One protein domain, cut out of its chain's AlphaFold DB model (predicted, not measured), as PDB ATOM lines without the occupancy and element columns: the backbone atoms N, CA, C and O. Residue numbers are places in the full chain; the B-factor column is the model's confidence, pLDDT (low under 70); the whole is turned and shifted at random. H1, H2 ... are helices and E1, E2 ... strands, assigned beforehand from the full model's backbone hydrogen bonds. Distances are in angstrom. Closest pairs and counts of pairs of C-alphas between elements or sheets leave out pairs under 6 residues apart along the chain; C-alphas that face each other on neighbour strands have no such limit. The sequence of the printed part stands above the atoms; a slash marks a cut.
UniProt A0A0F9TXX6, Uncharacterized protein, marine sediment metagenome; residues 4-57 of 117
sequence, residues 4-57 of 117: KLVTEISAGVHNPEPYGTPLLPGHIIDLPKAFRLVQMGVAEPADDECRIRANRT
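This is residues 4 to 57 of the 117 residues of an uncharacterized protein of marine sediment metagenome (UniProt A0A0F9TXX6). With little regular structure, the domain is a short strand hairpin, E1 and E2, with two short touching helices, H1 and H2, near E1, while the loop of residues 7 to 27 reaches to the end away from H2. The 54 printed residues include two named strands, then two named helices, holding only 19 residues; the sheet is antiparallel, the class mixed. It is compact, radius of gyration of the C-alphas 10.7 A, spans 31 by 21 by 16 A.

E1, residues 4 to 6, and E2, residues 28 to 31, form an antiparallel hairpin; N 29 and O 5 are 2.9 A apart, within hydrogen-bond range. Residues 5 to 6 also pair antiparallel with 44 to 45. H1, residues 35 to 39, touches H2, residues 48 to 54; the closest C-alphas, Phe 35 and Ala 54, are 5.1 A apart. In both, every O i to N i+4 pair is within range. E2 and H2 are apart.

E1, 7.1 A long, begins at C-alpha 4 (348.653, 204.309, 275.556). E2 measures 9.4 A and H1 6.3 A. H2, 9.7 A, ends at C-alpha 54 (353.582, 197.772, 283.060).

The farthest C-alphas, Tyr 19 and Thr 57, are 33.2 A apart. The printed part has no cut. The link E1 to E2 is long; residues 7 to 26 have pLDDT under 70.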
ATOM      1  N   LYS A   4     349.480 204.777 276.669       76.25
ATOM      2  CA  LYS A   4     348.653 204.309 275.556       76.25
ATOM      3  C   LYS A   4     348.670 202.791 275.455       76.25
ATOM      4  O   LYS A   4     349.717 202.157 275.568       76.25
ATOM      5  N   LEU A   5     347.508 202.204 275.205       75.19
ATOM      6  CA  LEU A   5     347.380 200.775 274.928       75.19
ATOM      7  C   LEU A   5     346.370 200.508 273.829       75.19
ATOM      8  O   LEU A   5     345.446 201.301 273.645       75.19
ATOM      9  N   VAL A   6     346.578 199.402 273.125       72.75
ATOM     10  CA  VAL A   6     345.668 198.880 272.112       72.75
ATOM     11  C   VAL A   6     344.890 197.736 272.734       72.75
ATOM     12  O   VAL A   6     345.447 196.891 273.433       72.75
ATOM     13  N   THR A   7     343.585 197.718 272.509       63.28
ATOM     14  CA  THR A   7     342.734 196.643 273.008       63.28
ATOM     15  C   THR A   7     342.265 195.750 271.867       63.28
ATOM     16  O   THR A   7     341.619 196.239 270.936       63.28
ATOM     17  N   GLU A   8     342.515 194.448 271.965       56.81
ATOM     18  CA  GLU A   8     341.784 193.425 271.214       56.81
ATOM     19  C   GLU A   8     340.586 192.988 272.065       56.81
ATOM     20  O   GLU A   8     340.683 192.091 272.896       56.81
ATOM     21  N   ILE A   9     339.459 193.697 271.958       50.28
ATOM     22  CA  ILE A   9     338.267 193.389 272.765       50.28
ATOM     23  C   ILE A   9     337.272 192.624 271.907       50.28
ATOM     24  O   ILE A   9     336.684 193.190 270.985       50.28
ATOM     25  N   SER A  10     336.993 191.373 272.267       44.16
ATOM     26  CA  SER A  10     335.706 190.761 271.954       44.16
ATOM     27  C   SER A  10     334.644 191.432 272.834       44.16
ATOM     28  O   SER A  10     334.496 191.130 274.011       44.16
ATOM     29  N   ALA A  11     334.003 192.462 272.274       38.12
ATOM     30  CA  ALA A  11     332.792 193.145 272.742       38.12
ATOM     31  C   ALA A  11     332.550 193.211 274.274       38.12
ATOM     32  O   ALA A  11     331.999 192.287 274.861       38.12
ATOM     33  N   GLY A  12     332.818 194.362 274.916       45.81
ATOM     34  CA  GLY A  12     332.161 194.648 276.206       45.81
ATOM     35  C   GLY A  12     332.784 195.682 277.143       45.81
ATOM     36  O   GLY A  12     332.091 196.159 278.043       45.81
ATOM     37  N   VAL A  13     334.048 196.078 276.970       48.28
ATOM     38  CA  VAL A  13     334.686 196.998 277.930       48.28
ATOM     39  C   VAL A  13     334.139 198.415 277.752       48.28
ATOM     40  O   VAL A  13     334.437 199.108 276.780       48.28
ATOM     41  N   HIS A  14     333.316 198.839 278.709       52.03
ATOM     42  CA  HIS A  14     332.793 200.197 278.788       52.03
ATOM     43  C   HIS A  14     333.840 201.124 279.418       52.03
ATOM     44  O   HIS A  14     334.415 200.820 280.465       52.03
ATOM     45  N   ASN A  15     334.089 202.266 278.775       47.88
ATOM     46  CA  ASN A  15     334.963 203.316 279.291       47.88
ATOM     47  C   ASN A  15     334.312 203.989 280.523       47.88
ATOM     48  O   ASN A  15     333.147 204.384 280.425       47.88
ATOM     49  N   PRO A  16     335.009 204.142 281.667       52.66
ATOM     50  CA  PRO A  16     334.377 204.644 282.886       52.66
ATOM     51  C   PRO A  16     333.975 206.134 282.908       52.66
ATOM     52  O   PRO A  16     333.286 206.503 283.849       52.66
ATOM     53  N   GLU A  17     334.298 206.987 281.924       53.50
ATOM     54  CA  GLU A  17     333.770 208.375 281.856       53.50
ATOM     55  C   GLU A  17     333.728 208.947 280.415       53.50
ATOM     56  O   GLU A  17     334.594 208.619 279.603       53.50
ATOM     57  N   PRO A  18     332.833 209.904 280.079       53.00
ATOM     58  CA  PRO A  18     331.385 209.940 280.276       53.00
ATOM     59  C   PRO A  18     330.626 209.577 278.976       53.00
ATOM     60  O   PRO A  18     329.536 210.084 278.732       53.00
ATOM     61  N   TYR A  19     331.187 208.721 278.117       47.00
ATOM     62  CA  TYR A  19     330.493 208.251 276.916       47.00
ATOM     63  C   TYR A  19     330.665 206.745 276.784       47.00
ATOM     64  O   TYR A  19     331.774 206.264 276.552       47.00
ATOM     65  N   GLY A  20     329.548 206.022 276.913       53.12
ATOM     66  CA  GLY A  20     329.397 204.585 276.663       53.12
ATOM     67  C   GLY A  20     329.593 204.215 275.194       53.12
ATOM     68  O   GLY A  20     328.782 203.505 274.610       53.12
ATOM     69  N   THR A  21     330.653 204.737 274.582       57.56
ATOM     70  CA  THR A  21     331.086 204.347 273.251       57.56
ATOM     71  C   THR A  21     331.822 203.022 273.416       57.56
ATOM     72  O   THR A  21     332.821 202.989 274.145       57.56
ATOM     73  N   PRO A  22     331.344 201.932 272.801       57.78
ATOM     74  CA  PRO A  22     332.073 200.679 272.819       57.78
ATOM     75  C   PRO A  22     333.443 200.908 272.180       57.78
ATOM     76  O   PRO A  22     333.551 201.462 271.083       57.78
ATOM     77  N   LEU A  23     334.497 200.522 272.893       62.91
ATOM     78  CA  LEU A  23     335.847 200.532 272.352       62.91
ATOM     79  C   LEU A  23     335.916 199.464 271.261       62.91
ATOM     80  O   LEU A  23     335.687 198.284 271.523       62.91
ATOM     81  N   LEU A  24     336.183 199.894 270.030       63.38
ATOM     82  CA  LEU A  24     336.418 198.977 268.922       63.38
ATOM     83  C   LEU A  24     337.808 198.335 269.066       63.38
ATOM     84  O   LEU A  24     338.720 198.977 269.603       63.38
ATOM     85  N   PRO A  25     338.009 197.106 268.562       65.31
ATOM     86  CA  PRO A  25     339.345 196.539 268.420       65.31
ATOM     87  C   PRO A  25     340.285 197.517 267.702       65.31
ATOM     88  O   PRO A  25     339.887 198.170 266.735       65.31
ATOM     89  N   GLY A  26     341.516 197.657 268.195       67.50
ATOM     90  CA  GLY A  26     342.497 198.602 267.640       67.50
ATOM     91  C   GLY A  26     342.412 200.034 268.191       67.50
ATOM     92  O   GLY A  26     343.217 200.885 267.811       67.50
ATOM     93  N   HIS A  27     341.470 200.333 269.091       74.94
ATOM     94  CA  HIS A  27     341.376 201.658 269.705       74.94
ATOM     95  C   HIS A  27     342.525 201.909 270.691       74.94
ATOM     96  O   HIS A  27     342.870 201.039 271.494       74.94
ATOM     97  N   ILE A  28     343.083 203.124 270.663       78.75
ATOM     98  CA  ILE A  28     344.135 203.543 271.592       78.75
ATOM     99  C   ILE A  28     343.506 204.216 272.809       78.75
ATOM    100  O   ILE A  28     342.923 205.295 272.698       78.75
ATOM    101  N   ILE A  29     343.670 203.617 273.986       77.69
ATOM    102  CA  ILE A  29     343.234 204.222 275.249       77.69
ATOM    103  C   ILE A  29     344.377 205.059 275.821       77.69
ATOM    104  O   ILE A  29     345.369 204.504 276.284       77.69
ATOM    105  N   ASP A  30     344.218 206.386 275.828       78.06
ATOM    106  CA  ASP A  30     345.188 207.338 276.392       78.06
ATOM    107  C   ASP A  30     344.782 207.773 277.811       78.06
ATOM    108  O   ASP A  30     344.199 208.842 278.024       78.06
ATOM    109  N   LEU A  31     345.063 206.922 278.805       79.44
ATOM    110  CA  LEU A  31     344.723 207.174 280.210       79.44
ATOM    111  C   LEU A  31     345.949 207.022 281.128       79.44
ATOM    112  O   LEU A  31     346.789 206.145 280.920       79.44
ATOM    113  N   PRO A  32     346.055 207.795 282.231       77.06
ATOM    114  CA  PRO A  32     347.198 207.703 283.149       77.06
ATOM    115  C   PRO A  32     347.417 206.318 283.774       77.06
ATOM    116  O   PRO A  32     348.521 206.015 284.221       77.06
ATOM    117  N   LYS A  33     346.364 205.493 283.841       82.25
ATOM    118  CA  LYS A  33     346.370 204.156 284.457       82.25
ATOM    119  C   LYS A  33     346.184 203.019 283.446       82.25
ATOM    120  O   LYS A  33     345.930 201.894 283.868       82.25
ATOM    121  N   ALA A  34     346.320 203.291 282.145       82.31
ATOM    122  CA  ALA A  34     346.087 202.297 281.099       82.31
ATOM    123  C   ALA A  34     346.991 201.057 281.270       82.31
ATOM    124  O   ALA A  34     346.501 199.938 281.174       82.31
ATOM    125  N   PHE A  35     348.253 201.226 281.692       84.38
ATOM    126  CA  PHE A  35     349.193 200.121 281.966       84.38
ATOM    127  C   PHE A  35     348.638 199.001 282.866       84.38
ATOM    128  O   PHE A  35     349.104 197.869 282.786       84.38
ATOM    129  N   ARG A  36     347.639 199.278 283.719       86.44
ATOM    130  CA  ARG A  36     346.995 198.247 284.545       86.44
ATOM    131  C   ARG A  36     346.223 197.224 283.716       86.44
ATOM    132  O   ARG A  36     346.185 196.063 284.096       86.44
ATOM    133  N   LEU A  37     345.628 197.633 282.597       86.69
ATOM    134  CA  LEU A  37     344.944 196.716 281.678       86.69
ATOM    135  C   LEU A  37     345.945 195.754 281.028       86.69
ATOM    136  O   LEU A  37     345.671 194.560 280.945       86.69
ATOM    137  N   VAL A  38     347.137 196.252 280.682       87.00
ATOM    138  CA  VAL A  38     348.255 195.423 280.199       87.00
ATOM    139  C   VAL A  38     348.711 194.445 281.286       87.00
ATOM    140  O   VAL A  38     348.854 193.255 281.032       87.00
ATOM    141  N   GLN A  39     348.848 194.902 282.536       88.50
ATOM    142  CA  GLN A  39     349.205 194.027 283.666       88.50
ATOM    143  C   GLN A  39     348.185 192.911 283.935       88.50
ATOM    144  O   GLN A  39     348.555 191.889 284.511       88.50
ATOM    145  N   MET A  40     346.921 193.124 283.564       85.81
ATOM    146  CA  MET A  40     345.838 192.148 283.698       85.81
ATOM    147  C   MET A  40     345.685 191.243 282.465       85.81
ATOM    148  O   MET A  40     344.866 190.333 282.512       85.81
ATOM    149  N   GLY A  41     346.444 191.475 281.387       85.56
ATOM    150  CA  GLY A  41     346.341 190.705 280.144       85.56
ATOM    151  C   GLY A  41     345.144 191.070 279.260       85.56
ATOM    152  O   GLY A  41     344.817 190.324 278.349       85.56
ATOM    153  N   VAL A  42     344.482 192.200 279.520       85.75
ATOM    154  CA  VAL A  42     343.284 192.649 278.773       85.75
ATOM    155  C   VAL A  42     343.656 193.401 277.491       85.75
ATOM    156  O   VAL A  42     342.826 193.597 276.610       85.75
ATOM    157  N   ALA A  43     344.887 193.906 277.417       86.00
ATOM    158  CA  ALA A  43     345.325 194.832 276.385       86.00
ATOM    159  C   ALA A  43     346.817 194.679 276.074       86.00
ATOM    160  O   ALA A  43     347.586 194.199 276.909       86.00
ATOM    161  N   GLU A  44     347.217 195.181 274.911       87.38
ATOM    162  CA  GLU A  44     348.605 195.267 274.469       87.38
ATOM    163  C   GLU A  44     349.169 196.678 274.669       87.38
ATOM    164  O   GLU A  44     348.461 197.672 274.466       87.38
ATOM    165  N   PRO A  45     350.442 196.816 275.073       87.62
ATOM    166  CA  PRO A  45     351.075 198.126 275.155       87.62
ATOM    167  C   PRO A  45     351.168 198.748 273.752       87.62
ATOM    168  O   PRO A  45     351.734 198.151 272.846       87.62
ATOM    169  N   ALA A  46     350.638 199.963 273.576       87.94
ATOM    170  CA  ALA A  46     350.710 200.665 272.288       87.94
ATOM    171  C   ALA A  46     352.055 201.377 272.087       87.94
ATOM    172  O   ALA A  46     352.414 201.726 270.965       87.94
ATOM    173  N   ASP A  47     352.761 201.662 273.184       86.38
ATOM    174  CA  ASP A  47     354.033 202.368 273.192       86.38
ATOM    175  C   ASP A  47     354.992 201.840 274.272       86.38
ATOM    176  O   ASP A  47     354.625 201.098 275.195       86.38
ATOM    177  N   ASP A  48     356.253 202.256 274.150       86.69
ATOM    178  CA  ASP A  48     357.316 201.904 275.089       86.69
ATOM    179  C   ASP A  48     357.061 202.452 276.495       86.69
ATOM    180  O   ASP A  48     357.419 201.799 277.474       86.69
ATOM    181  N   GLU A  49     356.412 203.615 276.623       85.50
ATOM    182  CA  GLU A  49     356.068 204.186 277.931       85.50
ATOM    183  C   GLU A  49     355.145 203.232 278.700       85.50
ATOM    184  O   GLU A  49     355.355 202.980 279.893       85.50
ATOM    185  N   CYS A  50     354.147 202.663 278.024       85.19
ATOM    186  CA  CYS A  50     353.199 201.753 278.639       85.19
ATOM    187  C   CYS A  50     353.814 200.392 278.943       85.19
ATOM    188  O   CYS A  50     353.564 199.850 280.023       85.19
ATOM    189  N   ARG A  51     354.707 199.902 278.076       87.12
ATOM    190  CA  ARG A  51     355.520 198.710 278.346       87.12
ATOM    191  C   ARG A  51     356.403 198.888 279.587       87.12
ATOM    192  O   ARG A  51     356.380 198.047 280.485       87.12
ATOM    193  N   ILE A  52     357.110 200.015 279.696       88.50
ATOM    194  CA  ILE A  52     357.967 200.331 280.850       88.50
ATOM    195  C   ILE A  52     357.132 200.458 282.132       88.50
ATOM    196  O   ILE A  52     357.501 199.909 283.170       88.50
ATOM    197  N   ARG A  53     355.973 201.132 282.079       88.44
ATOM    198  CA  ARG A  53     355.085 201.288 283.248       88.44
ATOM    199  C   ARG A  53     354.400 199.994 283.672       88.44
ATOM    200  O   ARG A  53     354.120 199.836 284.860       88.44
ATOM    201  N   ALA A  54     354.122 199.087 282.737       88.12
ATOM    202  CA  ALA A  54     353.582 197.772 283.060       88.12
ATOM    203  C   ALA A  54     354.573 196.951 283.899       88.12
ATOM    204  O   ALA A  54     354.125 196.171 284.744       88.12
ATOM    205  N   ASN A  55     355.884 197.187 283.728       91.38
ATOM    206  CA  ASN A  55     356.971 196.532 284.462       91.38
ATOM    207  C   ASN A  55     356.846 194.997 284.435       91.38
ATOM    208  O   ASN A  55     356.852 194.329 285.470       91.38
ATOM    209  N   ARG A  56     356.651 194.459 283.230       87.12
ATOM    210  CA  ARG A  56     356.472 193.035 282.935       87.12
ATOM    211  C   ARG A  56     357.389 192.661 281.777       87.12
ATOM    212  O   ARG A  56     357.599 193.477 280.880       87.12
ATOM    213  N   THR A  57     357.912 191.440 281.786       91.12
ATOM    214  CA  THR A  57     358.574 190.882 280.597       91.12
ATOM    215  C   THR A  57     357.535 190.520 279.536       91.12
ATOM    216  O   THR A  57     356.350 190.382 279.844       91.12
TER     217      THR A  57